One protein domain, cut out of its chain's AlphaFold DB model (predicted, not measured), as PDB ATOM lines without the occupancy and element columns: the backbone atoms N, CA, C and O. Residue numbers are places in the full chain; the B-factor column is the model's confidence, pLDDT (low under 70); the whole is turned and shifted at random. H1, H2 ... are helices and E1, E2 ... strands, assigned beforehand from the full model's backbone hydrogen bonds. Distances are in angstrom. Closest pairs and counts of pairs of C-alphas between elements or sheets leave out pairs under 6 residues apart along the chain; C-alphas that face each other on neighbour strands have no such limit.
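AT A GLANCE: This is residues 6 to 132 of the 142 residues of an uncharacterized protein of Streptococcus oralis (UniProt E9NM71). A long, twisted two-stranded ribbon, E4 beside E5, has the helical hairpin H2 and H3 at one end; toward the other end the small strands E1, E2 and E3 extend the sheet on E5's other side. H1 is held off to one side of this sheet between E3 and E4, and a last stretch, residues 121 to 132 with H4, sticks out free. The printed part has 127 residues, with elements in the order E1 E2 E3 H1 E4 H2 H3 E5 H4: four named helices and five named strands, a mixed class. The sheet runs E1 E2 E3 E5 E4, antiparallel throughout and curled like part of a barrel. The whole is extended, with a radius of gyration of the C-alphas of 22.2 A and spans of 66 by 43 by 27 A.

IN THESE COORDINATES: Find C-alpha 6 at (18.357, -27.873, -28.863), where E1, residues 6 to 9, begins. E2 is residues 12 to 15, and E3, residues 20 to 26, covers 19.3 A. H1, residues 36 to 52, is 24.6 A long. E4, residues 58 to 68, runs 32.2 A to C-alpha 68 at (47.436, -34.237, -20.648), and H2, residues 69 to 79, follows at once. H3, residues 85 to 103, is 26.5 A long; E5, residues 106 to 118, is 36.7 A. H4, residues 127 to 132, ends at (27.906, 4.687, -33.586).

HOW THE PARTS SIT: Look first at the strongly twisted sheet. E1, E2 and E3 form a meander, each strand the antiparallel neighbour of the one before; N 9 and O 12 are 2.9 A apart, N 13 and O 21 2.8 A. Between E3 and E5, find N 24 and O 114 at 2.8 A; between E5 and E4, N 111 and O 63 at 2.9 A. E3, H1 and E4 make a split strand-helix-strand unit, two strands running the same way with E5 between them, its crossover right-handed. H1 is only just not on the sheet, with 4 pairs of C-alphas within 10 A. H2 and H3, a helical hairpin, touch at a shallow tilt of 18 degrees, opposite ways; their closest C-alphas, Arg 70 and Thr 96, are 6.5 A apart. H3 only grazes the sheet with residues 99 to 100. H1 and H4 are apart. Every O i to N i+4 pair is within hydrogen-bond range in H1, H3 and H4, and 5 of 7 in H2.

THE WHOLE: The two farthest C-alphas, those of Lys 83 and Asp 122, are 66.2 A apart. The printed part has no cut and no long link. The model's pLDDT is under 70 at residues 28 to 32, 50 to 56 and 120 to 132.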
ATOM      1  N   LYS A   6      19.029 -27.277 -27.706       86.00
ATOM      2  CA  LYS A   6      18.357 -27.873 -28.863       86.00
ATOM      3  C   LYS A   6      19.296 -27.971 -30.062       86.00
ATOM      4  O   LYS A   6      19.308 -28.999 -30.730       86.00
ATOM      5  N   TYR A   7      20.052 -26.910 -30.335       86.31
ATOM      6  CA  TYR A   7      20.913 -26.803 -31.511       86.31
ATOM      7  C   TYR A   7      22.052 -25.805 -31.263       86.31
ATOM      8  O   TYR A   7      21.877 -24.854 -30.500       86.31
ATOM      9  N   ILE A   8      23.209 -26.036 -31.886       88.69
ATOM     10  CA  ILE A   8      24.368 -25.136 -31.862       88.69
ATOM     11  C   ILE A   8      24.861 -24.968 -33.298       88.69
ATOM     12  O   ILE A   8      25.084 -25.964 -33.986       88.69
ATOM     13  N   GLU A   9      25.078 -23.724 -33.715       87.38
ATOM     14  CA  GLU A   9      25.696 -23.370 -34.992       87.38
ATOM     15  C   GLU A   9      26.743 -22.284 -34.760       87.38
ATOM     16  O   GLU A   9      26.414 -21.152 -34.412       87.38
ATOM     17  N   ASN A  10      28.019 -22.628 -34.946       87.31
ATOM     18  CA  ASN A  10      29.153 -21.753 -34.645       87.31
ATOM     19  C   ASN A  10      29.081 -21.186 -33.214       87.31
ATOM     20  O   ASN A  10      29.291 -21.915 -32.247       87.31
ATOM     21  N   ASN A  11      28.797 -19.889 -33.082       86.88
ATOM     22  CA  ASN A  11      28.661 -19.182 -31.815       86.88
ATOM     23  C   ASN A  11      27.205 -19.048 -31.335       86.88
ATOM     24  O   ASN A  11      26.979 -18.512 -30.252       86.88
ATOM     25  N   LEU A  12      26.226 -19.504 -32.115       87.44
ATOM     26  CA  LEU A  12      24.805 -19.432 -31.790       87.44
ATOM     27  C   LEU A  12      24.337 -20.721 -31.114       87.44
ATOM     28  O   LEU A  12      24.608 -21.827 -31.581       87.44
ATOM     29  N   VAL A  13      23.613 -20.576 -30.009       86.62
ATOM     30  CA  VAL A  13      23.078 -21.675 -29.204       86.62
ATOM     31  C   VAL A  13      21.587 -21.452 -29.009       86.62
ATOM     32  O   VAL A  13      21.172 -20.469 -28.393       86.62
ATOM     33  N   TRP A  14      20.784 -22.398 -29.487       86.94
ATOM     34  CA  TRP A  14      19.341 -22.411 -29.291       86.94
ATOM     35  C   TRP A  14      18.983 -23.341 -28.146       86.94
ATOM     36  O   TRP A  14      19.374 -24.516 -28.135       86.94
ATOM     37  N   ASN A  15      18.205 -22.839 -27.194       84.69
ATOM     38  CA  ASN A  15      17.641 -23.678 -26.149       84.69
ATOM     39  C   ASN A  15      16.357 -24.378 -26.628       84.69
ATOM     40  O   ASN A  15      15.853 -24.160 -27.737       84.69
ATOM     41  N   LYS A  16      15.837 -25.278 -25.794       82.75
ATOM     42  CA  LYS A  16      14.573 -25.979 -26.067       82.75
ATOM     43  C   LYS A  16      13.338 -25.085 -25.941       82.75
ATOM     44  O   LYS A  16      12.314 -25.428 -26.524       82.75
ATOM     45  N   ASP A  17      13.476 -23.941 -25.279       81.56
ATOM     46  CA  ASP A  17      12.419 -22.952 -25.052       81.56
ATOM     47  C   ASP A  17      12.277 -21.943 -26.214       81.56
ATOM     48  O   ASP A  17      11.404 -21.082 -26.187       81.56
ATOM     49  N   GLY A  18      13.097 -22.071 -27.268       80.19
ATOM     50  CA  GLY A  18      13.044 -21.231 -28.472       80.19
ATOM     51  C   GLY A  18      13.890 -19.956 -28.408       80.19
ATOM     52  O   GLY A  18      13.853 -19.148 -29.331       80.19
ATOM     53  N   GLU A  19      14.678 -19.776 -27.355       83.50
ATOM     54  CA  GLU A  19      15.594 -18.654 -27.179       83.50
ATOM     55  C   GLU A  19      16.933 -18.927 -27.874       83.50
ATOM     56  O   GLU A  19      17.423 -20.061 -27.894       83.50
ATOM     57  N   CYS A  20      17.550 -17.873 -28.411       85.31
ATOM     58  CA  CYS A  20      18.853 -17.936 -29.065       85.31
ATOM     59  C   CYS A  20      19.873 -17.082 -28.310       85.31
ATOM     60  O   CYS A  20      19.588 -15.947 -27.927       85.31
ATOM     61  N   TYR A  21      21.069 -17.628 -28.115       85.88
ATOM     62  CA  TYR A  21      22.189 -16.965 -27.460       85.88
ATOM     63  C   TYR A  21      23.412 -16.967 -28.369       85.88
ATOM     64  O   TYR A  21      23.748 -18.001 -28.937       85.88
ATOM     65  N   ALA A  22      24.109 -15.838 -28.458       86.81
ATOM     66  CA  ALA A  22      25.401 -15.736 -29.130       86.81
ATOM     67  C   ALA A  22      26.532 -15.728 -28.094       86.81
ATOM     68  O   ALA A  22      26.597 -14.813 -27.274       86.81
ATOM     69  N   TYR A  23      27.414 -16.726 -28.129       87.25
ATOM     70  CA  TYR A  23      28.547 -16.867 -27.215       87.25
ATOM     71  C   TYR A  23      29.859 -16.422 -27.853       87.25
ATOM     72  O   TYR A  23      30.270 -16.940 -28.886       87.25
ATOM     73  N   TYR A  24      30.561 -15.514 -27.189       83.75
ATOM     74  CA  TYR A  24      31.875 -15.038 -27.604       83.75
ATOM     75  C   TYR A  24      32.924 -15.459 -26.588       83.75
ATOM     76  O   TYR A  24      32.712 -15.344 -25.381       83.75
ATOM     77  N   GLU A  25      34.057 -15.953 -27.077       84.56
ATOM     78  CA  GLU A  25      35.198 -16.272 -26.228       84.56
ATOM     79  C   GLU A  25      35.911 -14.989 -25.801       84.56
ATOM     80  O   GLU A  25      36.287 -14.156 -26.626       84.56
ATOM     81  N   LEU A  26      36.122 -14.848 -24.497       80.00
ATOM     82  CA  LEU A  26      36.962 -13.813 -23.925       80.00
ATOM     83  C   LEU A  26      38.400 -14.325 -23.917       80.00
ATOM     84  O   LEU A  26      38.798 -15.110 -23.052       80.00
ATOM     85  N   VAL A  27      39.179 -13.877 -24.898       76.50
ATOM     86  CA  VAL A  27      40.608 -14.180 -24.954       76.50
ATOM     87  C   VAL A  27      41.314 -13.368 -23.863       76.50
ATOM     88  O   VAL A  27      41.185 -12.140 -23.842       76.50
ATOM     89  N   PRO A  28      42.048 -14.011 -22.940       68.69
ATOM     90  CA  PRO A  28      42.735 -13.301 -21.873       68.69
ATOM     91  C   PRO A  28      43.797 -12.365 -22.459       68.69
ATOM     92  O   PRO A  28      44.729 -12.802 -23.134       68.69
ATOM     93  N   TYR A  29      43.659 -11.069 -22.186       64.50
ATOM     94  CA  TYR A  29      44.658 -10.072 -22.554       64.50
ATOM     95  C   TYR A  29      45.731  -9.974 -21.466       64.50
ATOM     96  O   TYR A  29      45.428  -9.960 -20.271       64.50
ATOM     97  N   ASN A  30      47.003  -9.917 -21.865       66.94
ATOM     98  CA  ASN A  30      48.107  -9.821 -20.918       66.94
ATOM     99  C   ASN A  30      48.208  -8.390 -20.360       66.94
ATOM    100  O   ASN A  30      48.659  -7.467 -21.037       66.94
ATOM    101  N   TYR A  31      47.816  -8.221 -19.097       65.12
ATOM    102  CA  TYR A  31      47.847  -6.940 -18.386       65.12
ATOM    103  C   TYR A  31      49.242  -6.523 -17.893       65.12
ATOM    104  O   TYR A  31      49.365  -5.472 -17.265       65.12
ATOM    105  N   SER A  32      50.304  -7.302 -18.116       69.06
ATOM    106  CA  SER A  32      51.636  -6.997 -17.566       69.06
ATOM    107  C   SER A  32      52.216  -5.677 -18.075       69.06
ATOM    108  O   SER A  32      53.049  -5.089 -17.393       69.06
ATOM    109  N   PHE A  33      51.747  -5.191 -19.226       74.81
ATOM    110  CA  PHE A  33      52.210  -3.946 -19.846       74.81
ATOM    111  C   PHE A  33      51.372  -2.711 -19.483       74.81
ATOM    112  O   PHE A  33      51.780  -1.600 -19.806       74.81
ATOM    113  N   LEU A  34      50.208  -2.882 -18.843       74.94
ATOM    114  CA  LEU A  34      49.328  -1.767 -18.481       74.94
ATOM    115  C   LEU A  34      49.696  -1.183 -17.112       74.94
ATOM    116  O   LEU A  34      50.065  -1.921 -16.189       74.94
ATOM    117  N   SER A  35      49.525   0.131 -16.959       82.44
ATOM    118  CA  SER A  35      49.636   0.787 -15.653       82.44
ATOM    119  C   SER A  35      48.529   0.296 -14.700       82.44
ATOM    120  O   SER A  35      47.492  -0.207 -15.150       82.44
ATOM    121  N   PRO A  36      48.704   0.416 -13.371       81.62
ATOM    122  CA  PRO A  36      47.662   0.054 -12.408       81.62
ATOM    123  C   PRO A  36      46.314   0.745 -12.672       81.62
ATOM    124  O   PRO A  36      45.269   0.113 -12.549       81.62
ATOM    125  N   GLU A  37      46.335   2.006 -13.098       83.69
ATOM    126  CA  GLU A  37      45.138   2.795 -13.420       83.69
ATOM    127  C   GLU A  37      44.403   2.240 -14.644       83.69
ATOM    128  O   GLU A  37      43.190   2.046 -14.606       83.69
ATOM    129  N   GLN A  38      45.138   1.883 -15.702       78.38
ATOM    130  CA  GLN A  38      44.568   1.261 -16.902       78.38
ATOM    131  C   GLN A  38      43.917  -0.093 -16.589       78.38
ATOM    132  O   GLN A  38      42.869  -0.425 -17.142       78.38
ATOM    133  N   LYS A  39      44.496  -0.875 -15.666       79.94
ATOM    134  CA  LYS A  39      43.889  -2.137 -15.207       79.94
ATOM    135  C   LYS A  39      42.552  -1.898 -14.510       79.94
ATOM    136  O   LYS A  39      41.604  -2.643 -14.752       79.94
ATOM    137  N   ILE A  40      42.476  -0.869 -13.666       79.06
ATOM    138  CA  ILE A  40      41.243  -0.496 -12.962       79.06
ATOM    139  C   ILE A  40      40.180  -0.043 -13.965       79.06
ATOM    140  O   ILE A  40      39.051  -0.516 -13.895       79.06
ATOM    141  N   GLN A  41      40.548   0.778 -14.952       80.00
ATOM    142  CA  GLN A  41      39.614   1.253 -15.974       80.00
ATOM    143  C   GLN A  41      38.984   0.099 -16.770       80.00
ATOM    144  O   GLN A  41      37.769   0.063 -16.947       80.00
ATOM    145  N   VAL A  42      39.784  -0.877 -17.213       74.44
ATOM    146  CA  VAL A  42      39.263  -2.050 -17.942       74.44
ATOM    147  C   VAL A  42      38.317  -2.873 -17.064       74.44
ATOM    148  O   VAL A  42      37.261  -3.318 -17.521       74.44
ATOM    149  N   HIS A  43      38.670  -3.051 -15.792       75.44
ATOM    150  CA  HIS A  43      37.840  -3.767 -14.825       75.44
ATOM    151  C   HIS A  43      36.504  -3.060 -14.559       75.44
ATOM    152  O   HIS A  43      35.459  -3.712 -14.508       75.44
ATOM    153  N   ASP A  44      36.518  -1.734 -14.438       78.88
ATOM    154  CA  ASP A  44      35.314  -0.935 -14.220       78.88
ATOM    155  C   ASP A  44      34.401  -0.931 -15.450       78.88
ATOM    156  O   ASP A  44      33.194  -1.138 -15.300       78.88
ATOM    157  N   SER A  45      34.953  -0.818 -16.661       75.88
ATOM    158  CA  SER A  45      34.191  -0.965 -17.910       75.88
ATOM    159  C   SER A  45      33.504  -2.328 -17.998       75.88
ATOM    160  O   SER A  45      32.320  -2.419 -18.335       75.88
ATOM    161  N   PHE A  46      34.209  -3.403 -17.629       73.12
ATOM    162  CA  PHE A  46      33.625  -4.742 -17.600       73.12
ATOM    163  C   PHE A  46      32.489  -4.844 -16.572       73.12
ATOM    164  O   PHE A  46      31.411  -5.355 -16.880       73.12
ATOM    165  N   ARG A  47      32.677  -4.299 -15.363       73.50
ATOM    166  CA  ARG A  47      31.615  -4.245 -14.344       73.50
ATOM    167  C   ARG A  47      30.401  -3.451 -14.808       73.50
ATOM    168  O   ARG A  47      29.280  -3.893 -14.564       73.50
ATOM    169  N   GLN A  48      30.599  -2.304 -15.454       73.69
ATOM    170  CA  GLN A  48      29.506  -1.482 -15.968       73.69
ATOM    171  C   GLN A  48      28.693  -2.232 -17.028       73.69
ATOM    172  O   GLN A  48      27.466  -2.242 -16.938       73.69
ATOM    173  N   LEU A  49      29.351  -2.935 -17.955       71.00
ATOM    174  CA  LEU A  49      28.680  -3.751 -18.973       71.00
ATOM    175  C   LEU A  49      27.771  -4.826 -18.352       71.00
ATOM    176  O   LEU A  49      26.627  -5.003 -18.779       71.00
ATOM    177  N   ILE A  50      28.244  -5.502 -17.300       68.44
ATOM    178  CA  ILE A  50      27.442  -6.482 -16.551       68.44
ATOM    179  C   ILE A  50      26.305  -5.795 -15.779       68.44
ATOM    180  O   ILE A  50      25.174  -6.280 -15.776       68.44
ATOM    181  N   ALA A  51      26.570  -4.647 -15.150       67.62
ATOM    182  CA  ALA A  51      25.583  -3.914 -14.358       67.62
ATOM    183  C   ALA A  51      24.440  -3.318 -15.199       67.62
ATOM    184  O   ALA A  51      23.309  -3.249 -14.716       67.62
ATOM    185  N   GLN A  52      24.708  -2.916 -16.444       64.56
ATOM    186  CA  GLN A  52      23.686  -2.442 -17.384       64.56
ATOM    187  C   GLN A  52      22.764  -3.577 -17.861       64.56
ATOM    188  O   GLN A  52      21.596  -3.343 -18.161       64.56
ATOM    189  N   ASN A  53      23.243  -4.823 -17.852       62.56
ATOM    190  CA  ASN A  53      22.517  -6.000 -18.334       62.56
ATOM    191  C   ASN A  53      21.938  -6.861 -17.193       62.56
ATOM    192  O   ASN A  53      21.985  -8.090 -17.230       62.56
ATOM    193  N   ARG A  54      21.347  -6.210 -16.181       56.09
ATOM    194  CA  ARG A  54      20.745  -6.840 -14.983       56.09
ATOM    195  C   ARG A  54      19.585  -7.809 -15.248       56.09
ATOM    196  O   ARG A  54      19.178  -8.518 -14.337       56.09
ATOM    197  N   ASP A  55      19.080  -7.862 -16.473       62.22
ATOM    198  CA  ASP A  55      17.860  -8.581 -16.857       62.22
ATOM    199  C   ASP A  55      18.105 -10.061 -17.237       62.22
ATOM    200  O   ASP A  55      17.320 -10.668 -17.960       62.22
ATOM    201  N   GLY A  56      19.247 -10.641 -16.836       60.19
ATOM    202  CA  GLY A  56      19.586 -12.046 -17.118       60.19
ATOM    203  C   GLY A  56      19.861 -12.360 -18.596       60.19
ATOM    204  O   GLY A  56      19.877 -13.520 -18.996       60.19
ATOM    205  N   LYS A  57      20.077 -11.332 -19.425       70.25
ATOM    206  CA  LYS A  57      20.340 -11.458 -20.872       70.25
ATOM    207  C   LYS A  57      21.800 -11.774 -21.197       70.25
ATOM    208  O   LYS A  57      22.102 -12.068 -22.352       70.25
ATOM    209  N   ILE A  58      22.683 -11.720 -20.198       74.00
ATOM    210  CA  ILE A  58      24.097 -12.066 -20.330       74.00
ATOM    211  C   ILE A  58      24.410 -13.316 -19.516       74.00
ATOM    212  O   ILE A  58      24.098 -13.397 -18.329       74.00
ATOM    213  N   HIS A  59      25.080 -14.268 -20.155       77.44
ATOM    214  CA  HIS A  59      25.654 -15.444 -19.514       77.44
ATOM    215  C   HIS A  59      27.171 -15.299 -19.436       77.44
ATOM    216  O   HIS A  59      27.804 -14.958 -20.426       77.44
ATOM    217  N   ALA A  60      27.767 -15.609 -18.287       79.56
ATOM    218  CA  ALA A  60      29.209 -15.789 -18.162       79.56
ATOM    219  C   ALA A  60      29.483 -17.274 -17.914       79.56
ATOM    220  O   ALA A  60      29.011 -17.836 -16.926       79.56
ATOM    221  N   LEU A  61      30.210 -17.915 -18.825       79.50
ATOM    222  CA  LEU A  61      30.569 -19.325 -18.734       79.50
ATOM    223  C   LEU A  61      32.077 -19.463 -18.567       79.50
ATOM    224  O   LEU A  61      32.856 -18.889 -19.326       79.50
ATOM    225  N   GLN A  62      32.479 -20.277 -17.599       80.81
ATOM    226  CA  GLN A  62      33.854 -20.719 -17.425       80.81
ATOM    227  C   GLN A  62      33.913 -22.205 -17.750       80.81
ATOM    228  O   GLN A  62      33.256 -23.016 -17.098       80.81
ATOM    229  N   ILE A  63      34.692 -22.558 -18.767       82.62
ATOM    230  CA  ILE A  63      34.907 -23.943 -19.176       82.62
ATOM    231  C   ILE A  63      36.350 -24.302 -18.832       82.62
ATOM    232  O   ILE A  63      37.289 -23.714 -19.373       82.62
ATOM    233  N   SER A  64      36.527 -25.259 -17.922       80.19
ATOM    234  CA  SER A  64      37.819 -25.894 -17.692       80.19
ATOM    235  C   SER A  64      38.074 -26.925 -18.788       80.19
ATOM    236  O   SER A  64      37.246 -27.784 -19.086       80.19
ATOM    237  N   THR A  65      39.240 -26.822 -19.404       79.69
ATOM    238  CA  THR A  65      39.767 -27.816 -20.331       79.69
ATOM    239  C   THR A  65      40.983 -28.445 -19.685       79.69
ATOM    240  O   THR A  65      41.944 -27.750 -19.354       79.69
ATOM    241  N   GLU A  66      40.931 -29.754 -19.485       81.94
ATOM    242  CA  GLU A  66      42.070 -30.522 -19.006       81.94
ATOM    243  C   GLU A  66      42.796 -31.118 -20.202       81.94
ATOM    244  O   GLU A  66      42.198 -31.759 -21.069       81.94
ATOM    245  N   SER A  67      44.099 -30.877 -20.265       83.56
ATOM    246  CA  SER A  67      44.952 -31.429 -21.308       83.56
ATOM    247  C   SER A  67      46.117 -32.172 -20.677       83.56
ATOM    248  O   SER A  67      46.844 -31.624 -19.852       83.56
ATOM    249  N   SER A  68      46.289 -33.434 -21.068       86.38
ATOM    250  CA  SER A  68      47.436 -34.237 -20.648       86.38
ATOM    251  C   SER A  68      48.701 -33.710 -21.316       86.38
ATOM    252  O   SER A  68      48.791 -33.659 -22.549       86.38
ATOM    253  N   ILE A  69      49.694 -33.362 -20.498       87.00
ATOM    254  CA  ILE A  69      50.988 -32.853 -20.966       87.00
ATOM    255  C   ILE A  69      51.683 -33.917 -21.814       87.00
ATOM    256  O   ILE A  69      52.144 -33.629 -22.918       87.00
ATOM    257  N   ARG A  70      51.679 -35.172 -21.347       88.81
ATOM    258  CA  ARG A  70      52.277 -36.303 -22.066       88.81
ATOM    259  C   ARG A  70      51.629 -36.500 -23.435       88.81
ATOM    260  O   ARG A  70      52.329 -36.630 -24.430       88.81
ATOM    261  N   SER A  71      50.301 -36.421 -23.513       88.06
ATOM    262  CA  SER A  71      49.583 -36.546 -24.791       88.06
ATOM    263  C   SER A  71      49.916 -35.413 -25.771       88.06
ATOM    264  O   SER A  71      49.981 -35.634 -26.979       88.06
ATOM    265  N   ALA A  72      50.123 -34.190 -25.274       87.88
ATOM    266  CA  ALA A  72      50.545 -33.067 -26.108       87.88
ATOM    267  C   ALA A  72      51.977 -33.251 -26.640       87.88
ATOM    268  O   ALA A  72      52.216 -33.012 -27.824       87.88
ATOM    269  N   GLN A  73      52.895 -33.735 -25.802       89.25
ATOM    270  CA  GLN A  73      54.292 -33.969 -26.176       89.25
ATOM    271  C   GLN A  73      54.467 -35.186 -27.098       89.25
ATOM    272  O   GLN A  73      55.262 -35.151 -28.029       89.25
ATOM    273  N   GLU A  74      53.656 -36.234 -26.953       90.50
ATOM    274  CA  GLU A  74      53.638 -37.335 -27.928       90.50
ATOM    275  C   GLU A  74      53.155 -36.878 -29.313       90.50
ATOM    276  O   GLU A  74      53.671 -37.320 -30.339       90.50
ATOM    277  N   ARG A  75      52.201 -35.938 -29.377       90.44
ATOM    278  CA  ARG A  75      51.807 -35.333 -30.659       90.44
ATOM    279  C   ARG A  75      52.934 -34.500 -31.269       90.44
ATOM    280  O   ARG A  75      53.156 -34.622 -32.470       90.44
ATOM    281  N   SER A  76      53.669 -33.721 -30.468       87.19
ATOM    282  CA  SER A  76      54.786 -32.900 -30.969       87.19
ATOM    283  C   SER A  76      55.915 -33.759 -31.552       87.19
ATOM    284  O   SER A  76      56.509 -33.400 -32.569       87.19
ATOM    285  N   LYS A  77      56.148 -34.960 -31.004       90.56
ATOM    286  CA  LYS A  77      57.095 -35.933 -31.573       90.56
ATOM    287  C   LYS A  77      56.758 -36.333 -33.012       90.56
ATOM    288  O   LYS A  77      57.677 -36.612 -33.788       90.56
ATOM    289  N   ASN A  78      55.487 -36.348 -33.412       89.31
ATOM    290  CA  ASN A  78      55.106 -36.688 -34.788       89.31
ATOM    291  C   ASN A  78      55.516 -35.609 -35.803       89.31
ATOM    292  O   ASN A  78      55.685 -35.917 -36.981       89.31
ATOM    293  N   GLU A  79      55.727 -34.375 -35.349       88.81
ATOM    294  CA  GLU A  79      56.155 -33.248 -36.184       88.81
ATOM    295  C   GLU A  79      57.687 -33.180 -36.340       88.81
ATOM    296  O   GLU A  79      58.204 -32.461 -37.197       88.81
ATOM    297  N   VAL A  80      58.440 -33.964 -35.558       89.12
ATOM    298  CA  VAL A  80      59.906 -34.005 -35.628       89.12
ATOM    299  C   VAL A  80      60.371 -34.766 -36.869       89.12
ATOM    300  O   VAL A  80      60.119 -35.965 -37.041       89.12
ATOM    301  N   THR A  81      61.151 -34.082 -37.703       87.75
ATOM    302  CA  THR A  81      61.729 -34.618 -38.941       87.75
ATOM    303  C   THR A  81      63.259 -34.486 -38.957       87.75
ATOM    304  O   THR A  81      63.850 -33.731 -38.187       87.75
ATOM    305  N   GLY A  82      63.931 -35.246 -39.830       91.25
ATOM    306  CA  GLY A  82      65.378 -35.137 -40.055       91.25
ATOM    307  C   GLY A  82      66.260 -36.138 -39.294       91.25
ATOM    308  O   GLY A  82      65.794 -37.078 -38.654       91.25
ATOM    309  N   LYS A  83      67.582 -35.950 -39.415       86.38
ATOM    310  CA  LYS A  83      68.616 -36.916 -38.984       86.38
ATOM    311  C   LYS A  83      68.815 -37.003 -37.464       86.38
ATOM    312  O   LYS A  83      69.346 -37.995 -36.984       86.38
ATOM    313  N   LEU A  84      68.387 -35.986 -36.713       88.00
ATOM    314  CA  LEU A  84      68.555 -35.895 -35.254       88.00
ATOM    315  C   LEU A  84      67.283 -36.267 -34.475       88.00
ATOM    316  O   LEU A  84      67.149 -35.923 -33.303       88.00
ATOM    317  N   LYS A  85      66.353 -36.987 -35.110       91.62
ATOM    318  CA  LYS A  85      65.051 -37.350 -34.534       91.62
ATOM    319  C   LYS A  85      65.160 -38.045 -33.172       91.62
ATOM    320  O   LYS A  85      64.426 -37.695 -32.258       91.62
ATOM    321  N   ALA A  86      66.109 -38.969 -33.015       89.25
ATOM    322  CA  ALA A  86      66.317 -39.687 -31.756       89.25
ATOM    323  C   ALA A  86      66.750 -38.759 -30.606       89.25
ATOM    324  O   ALA A  86      66.220 -38.856 -29.506       89.25
ATOM    325  N   VAL A  87      67.661 -37.818 -30.877       92.38
ATOM    326  CA  VAL A  87      68.128 -36.838 -29.880       92.38
ATOM    327  C   VAL A  87      67.012 -35.853 -29.525       92.38
ATOM    328  O   VAL A  87      66.847 -35.488 -28.365       92.38
ATOM    329  N   ALA A  88      66.214 -35.439 -30.512       91.25
ATOM    330  CA  ALA A  88      65.055 -34.584 -30.279       91.25
ATOM    331  C   ALA A  88      63.991 -35.281 -29.415       91.25
ATOM    332  O   ALA A  88      63.442 -34.652 -28.517       91.25
ATOM    333  N   TYR A  89      63.734 -36.574 -29.641       93.62
ATOM    334  CA  TYR A  89      62.792 -37.359 -28.834       93.62
ATOM    335  C   TYR A  89      63.235 -37.472 -27.383       93.62
ATOM    336  O   TYR A  89      62.457 -37.126 -26.499       93.62
ATOM    337  N   ASP A  90      64.496 -37.839 -27.149       93.81
ATOM    338  CA  ASP A  90      65.071 -37.892 -25.803       93.81
ATOM    339  C   ASP A  90      64.956 -36.535 -25.087       93.81
ATOM    340  O   ASP A  90      64.593 -36.453 -23.912       93.81
ATOM    341  N   LYS A  91      65.165 -35.430 -25.818       93.50
ATOM    342  CA  LYS A  91      65.024 -34.099 -25.228       93.50
ATOM    343  C   LYS A  91      63.578 -33.736 -24.891       93.50
ATOM    344  O   LYS A  91      63.348 -33.125 -23.846       93.50
ATOM    345  N   ILE A  92      62.629 -34.099 -25.753       92.50
ATOM    346  CA  ILE A  92      61.193 -33.909 -25.512       92.50
ATOM    347  C   ILE A  92      60.758 -34.713 -24.284       92.50
ATOM    348  O   ILE A  92      60.034 -34.185 -23.443       92.50
ATOM    349  N   ASP A  93      61.238 -35.947 -24.129       93.62
ATOM    350  CA  ASP A  93      60.925 -36.791 -22.972       93.62
ATOM    351  C   ASP A  93      61.445 -36.194 -21.664       93.62
ATOM    352  O   ASP A  93      60.670 -35.986 -20.729       93.62
ATOM    353  N   GLN A  94      62.714 -35.781 -21.631       93.44
ATOM    354  CA  GLN A  94      63.292 -35.109 -20.461       93.44
ATOM    355  C   GLN A  94      62.522 -33.838 -20.079       93.44
ATOM    356  O   GLN A  94      62.296 -33.573 -18.898       93.44
ATOM    357  N   GLN A  95      62.119 -33.034 -21.069       91.56
ATOM    358  CA  GLN A  95      61.311 -31.838 -20.823       91.56
ATOM    359  C   GLN A  95      59.912 -32.188 -20.319       91.56
ATOM    360  O   GLN A  95      59.399 -31.489 -19.450       91.56
ATOM    361  N   THR A  96      59.311 -33.261 -20.833       92.06
ATOM    362  CA  THR A  96      57.983 -33.729 -20.423       92.06
ATOM    363  C   THR A  96      57.983 -34.135 -18.958       92.06
ATOM    364  O   THR A  96      57.137 -33.663 -18.203       92.06
ATOM    365  N   ASP A  97      58.949 -34.949 -18.533       92.88
ATOM    366  CA  ASP A  97      59.032 -35.409 -17.145       92.88
ATOM    367  C   ASP A  97      59.345 -34.253 -16.182       92.88
ATOM    368  O   ASP A  97      58.745 -34.159 -15.108       92.88
ATOM    369  N   ALA A  98      60.204 -33.311 -16.592       92.44
ATOM    370  CA  ALA A  98      60.432 -32.081 -15.838       92.44
ATOM    371  C   ALA A  98      59.138 -31.262 -15.687       92.44
ATOM    372  O   ALA A  98      58.796 -30.864 -14.573       92.44
ATOM    373  N   LEU A  99      58.382 -31.059 -16.773       88.12
ATOM    374  CA  LEU A  99      57.110 -30.332 -16.738       88.12
ATOM    375  C   LEU A  99      56.107 -31.022 -15.805       88.12
ATOM    376  O   LEU A  99      55.523 -30.365 -14.946       88.12
ATOM    377  N   ILE A 100      55.957 -32.344 -15.923       90.56
ATOM    378  CA  ILE A 100      55.048 -33.132 -15.084       90.56
ATOM    379  C   ILE A 100      55.437 -33.020 -13.608       90.56
ATOM    380  O   ILE A 100      54.564 -32.863 -12.757       90.56
ATOM    381  N   SER A 101      56.735 -33.030 -13.291       90.25
ATOM    382  CA  SER A 101      57.195 -32.854 -11.909       90.25
ATOM    383  C   SER A 101      56.861 -31.474 -11.331       90.25
ATOM    384  O   SER A 101      56.624 -31.354 -10.132       90.25
ATOM    385  N   MET A 102      56.822 -30.434 -12.173       87.38
ATOM    386  CA  MET A 102      56.593 -29.053 -11.743       87.38
ATOM    387  C   MET A 102      55.109 -28.702 -11.618       87.38
ATOM    388  O   MET A 102      54.740 -27.975 -10.699       87.38
ATOM    389  N   ILE A 103      54.272 -29.163 -12.553       84.94
ATOM    390  CA  ILE A 103      52.868 -28.724 -12.667       84.94
ATOM    391  C   ILE A 103      51.838 -29.864 -12.610       84.94
ATOM    392  O   ILE A 103      50.640 -29.590 -12.625       84.94
ATOM    393  N   GLY A 104      52.273 -31.124 -12.492       86.06
ATOM    394  CA  GLY A 104      51.410 -32.312 -12.512       86.06
ATOM    395  C   GLY A 104      51.187 -32.877 -13.920       86.06
ATOM    396  O   GLY A 104      51.696 -32.349 -14.900       86.06
ATOM    397  N   GLU A 105      50.436 -33.977 -14.046       84.94
ATOM    398  CA  GLU A 105      50.246 -34.671 -15.339       84.94
ATOM    399  C   GLU A 105      49.326 -33.936 -16.324       84.94
ATOM    400  O   GLU A 105      49.473 -34.067 -17.548       84.94
ATOM    401  N   ASN A 106      48.381 -33.162 -15.791       85.38
ATOM    402  CA  ASN A 106      47.361 -32.466 -16.558       85.38
ATOM    403  C   ASN A 106      47.481 -30.962 -16.351       85.38
ATOM    404  O   ASN A 106      47.475 -30.465 -15.227       85.38
ATOM    405  N   GLN A 107      47.513 -30.233 -17.459       79.62
ATOM    406  CA  GLN A 107      47.369 -28.790 -17.451       79.62
ATOM    407  C   GLN A 107      45.880 -28.441 -17.501       79.62
ATOM    408  O   GLN A 107      45.188 -28.773 -18.471       79.62
ATOM    409  N   VAL A 108      45.404 -27.756 -16.458       79.75
ATOM    410  CA  VAL A 108      44.049 -27.196 -16.392       79.75
ATOM    411  C   VAL A 108      44.078 -25.792 -16.984       79.75
ATOM    412  O   VAL A 108      44.649 -24.871 -16.403       79.75
ATOM    413  N   ASN A 109      43.453 -25.625 -18.145       79.31
ATOM    414  CA  ASN A 109      43.273 -24.327 -18.785       79.31
ATOM    415  C   ASN A 109      41.822 -23.876 -18.637       79.31
ATOM    416  O   ASN A 109      40.903 -24.682 -18.781       79.31
ATOM    417  N   TYR A 110      41.611 -22.585 -18.401       80.75
ATOM    418  CA  TYR A 110      40.276 -21.997 -18.324       80.75
ATOM    419  C   TYR A 110      39.995 -21.160 -19.564       80.75
ATOM    420  O   TYR A 110      40.789 -20.292 -19.926       80.75
ATOM    421  N   ARG A 111      38.847 -21.411 -20.190       83.69
ATOM    422  CA  ARG A 111      38.302 -20.588 -21.269       83.69
ATOM    423  C   ARG A 111      37.053 -19.892 -20.760       83.69
ATOM    424  O   ARG A 111      36.195 -20.522 -20.138       83.69
ATOM    425  N   PHE A 112      36.966 -18.596 -21.014       83.50
ATOM    426  CA  PHE A 112      35.857 -17.763 -20.570       83.50
ATOM    427  C   PHE A 112      35.000 -17.392 -21.771       83.50
ATOM    428  O   PHE A 112      35.524 -17.006 -22.811       83.50
ATOM    429  N   PHE A 113      33.685 -17.494 -21.628       85.00
ATOM    430  CA  PHE A 113      32.734 -17.109 -22.658       85.00
ATOM    431  C   PHE A 113      31.698 -16.158 -22.084       85.00
ATOM    432  O   PHE A 113      31.239 -16.327 -20.953       85.00
ATOM    433  N   ILE A 114      31.298 -15.190 -22.899       85.69
ATOM    434  CA  ILE A 114      30.177 -14.305 -22.624       85.69
ATOM    435  C   ILE A 114      29.078 -14.557 -23.658       85.69
ATOM    436  O   ILE A 114      29.308 -14.491 -24.863       85.69
ATOM    437  N   GLY A 115      27.897 -14.929 -23.184       85.81
ATOM    438  CA  GLY A 115      26.713 -15.184 -23.992       85.81
ATOM    439  C   GLY A 115      25.763 -14.002 -23.946       85.81
ATOM    440  O   GLY A 115      25.483 -13.507 -22.861       85.81
ATOM    441  N   PHE A 116      25.226 -13.590 -25.090       83.69
ATOM    442  CA  PHE A 116      24.185 -12.567 -25.187       83.69
ATOM    443  C   PHE A 116      22.904 -13.181 -25.735       83.69
ATOM    444  O   PHE A 116      22.925 -13.819 -26.789       83.69
ATOM    445  N   LYS A 117      21.786 -12.976 -25.039       84.75
ATOM    446  CA  LYS A 117      20.465 -13.374 -25.523       84.75
ATOM    447  C   LYS A 117      20.068 -12.502 -26.711       84.75
ATOM    448  O   LYS A 117      19.984 -11.281 -26.583       84.75
ATOM    449  N   LEU A 118      19.784 -13.130 -27.845       80.25
ATOM    450  CA  LEU A 118      19.262 -12.452 -29.023       80.25
ATOM    451  C   LEU A 118      17.748 -12.287 -28.864       80.25
ATOM    452  O   LEU A 118      17.007 -13.268 -28.807       80.25
ATOM    453  N   LEU A 119      17.294 -11.039 -28.761       76.06
ATOM    454  CA  LEU A 119      15.873 -10.705 -28.765       76.06
ATOM    455  C   LEU A 119      15.438 -10.461 -30.212       76.06
ATOM    456  O   LEU A 119      16.000  -9.603 -30.891       76.06
ATOM    457  N   LEU A 120      14.432 -11.198 -30.679       60.91
ATOM    458  CA  LEU A 120      13.686 -10.822 -31.878       60.91
ATOM    459  C   LEU A 120      12.789  -9.638 -31.503       60.91
ATOM    460  O   LEU A 120      11.713  -9.831 -30.948       60.91
ATOM    461  N   ASN A 121      13.254  -8.417 -31.757       54.38
ATOM    462  CA  ASN A 121      12.389  -7.243 -31.756       54.38
ATOM    463  C   ASN A 121      12.013  -6.914 -33.204       54.38
ATOM    464  O   ASN A 121      12.893  -6.785 -34.050       54.38
ATOM    465  N   ASP A 122      10.724  -6.679 -33.461       44.38
ATOM    466  CA  ASP A 122      10.177  -6.137 -34.723       44.38
ATOM    467  C   ASP A 122      10.625  -4.686 -35.019       44.38
ATOM    468  O   ASP A 122      10.146  -4.045 -35.953       44.38
ATOM    469  N   GLN A 123      11.544  -4.133 -34.225       42.94
ATOM    470  CA  GLN A 123      12.176  -2.847 -34.485       42.94
ATOM    471  C   GLN A 123      13.590  -3.095 -34.984       42.94
ATOM    472  O   GLN A 123      14.406  -3.667 -34.262       42.94
ATOM    473  N   GLU A 124      13.867  -2.647 -36.210       39.06
ATOM    474  CA  GLU A 124      15.195  -2.624 -36.817       39.06
ATOM    475  C   GLU A 124      16.229  -2.077 -35.820       39.06
ATOM    476  O   GLU A 124      16.412  -0.865 -35.677       39.06
ATOM    477  N   PHE A 125      16.946  -2.973 -35.137       44.28
ATOM    478  CA  PHE A 125      18.179  -2.627 -34.447       44.28
ATOM    479  C   PHE A 125      19.197  -2.348 -35.549       44.28
ATOM    480  O   PHE A 125      19.903  -3.229 -36.038       44.28
ATOM    481  N   SER A 126      19.160  -1.118 -36.058       43.03
ATOM    482  CA  SER A 126      20.022  -0.674 -37.137       43.03
ATOM    483  C   SER A 126      21.461  -0.911 -36.700       43.03
ATOM    484  O   SER A 126      21.924  -0.281 -35.760       43.03
ATOM    485  N   MET A 127      22.200  -1.774 -37.402       46.53
ATOM    486  CA  MET A 127      23.651  -1.966 -37.227       46.53
ATOM    487  C   MET A 127      24.434  -0.639 -37.180       46.53
ATOM    488  O   MET A 127      25.551  -0.588 -36.669       46.53
ATOM    489  N   LYS A 128      23.829   0.456 -37.667       46.62
ATOM    490  CA  LYS A 128      24.324   1.822 -37.518       46.62
ATOM    491  C   LYS A 128      24.435   2.263 -36.052       46.62
ATOM    492  O   LYS A 128      25.440   2.888 -35.734       46.62
ATOM    493  N   SER A 129      23.496   1.930 -35.160       47.19
ATOM    494  CA  SER A 129      23.549   2.345 -33.746       47.19
ATOM    495  C   SER A 129      24.695   1.676 -32.992       47.19
ATOM    496  O   SER A 129      25.452   2.374 -32.332       47.19
ATOM    497  N   LEU A 130      24.924   0.374 -33.197       53.03
ATOM    498  CA  LEU A 130      26.070  -0.339 -32.615       53.03
ATOM    499  C   LEU A 130      27.411   0.190 -33.141       53.03
ATOM    500  O   LEU A 130      28.361   0.330 -32.378       53.03
ATOM    501  N   THR A 131      27.507   0.540 -34.430       52.78
ATOM    502  CA  THR A 131      28.729   1.178 -34.955       52.78
ATOM    503  C   THR A 131      28.921   2.611 -34.465       52.78
ATOM    504  O   THR A 131      30.059   3.054 -34.360       52.78
ATOM    505  N   VAL A 132      27.840   3.339 -34.167       56.62
ATOM    506  CA  VAL A 132      27.906   4.687 -33.586       56.62
ATOM    507  C   VAL A 132      28.301   4.605 -32.115       56.62
ATOM    508  O   VAL A 132      29.180   5.347 -31.703       56.62
TER     509      VAL A 132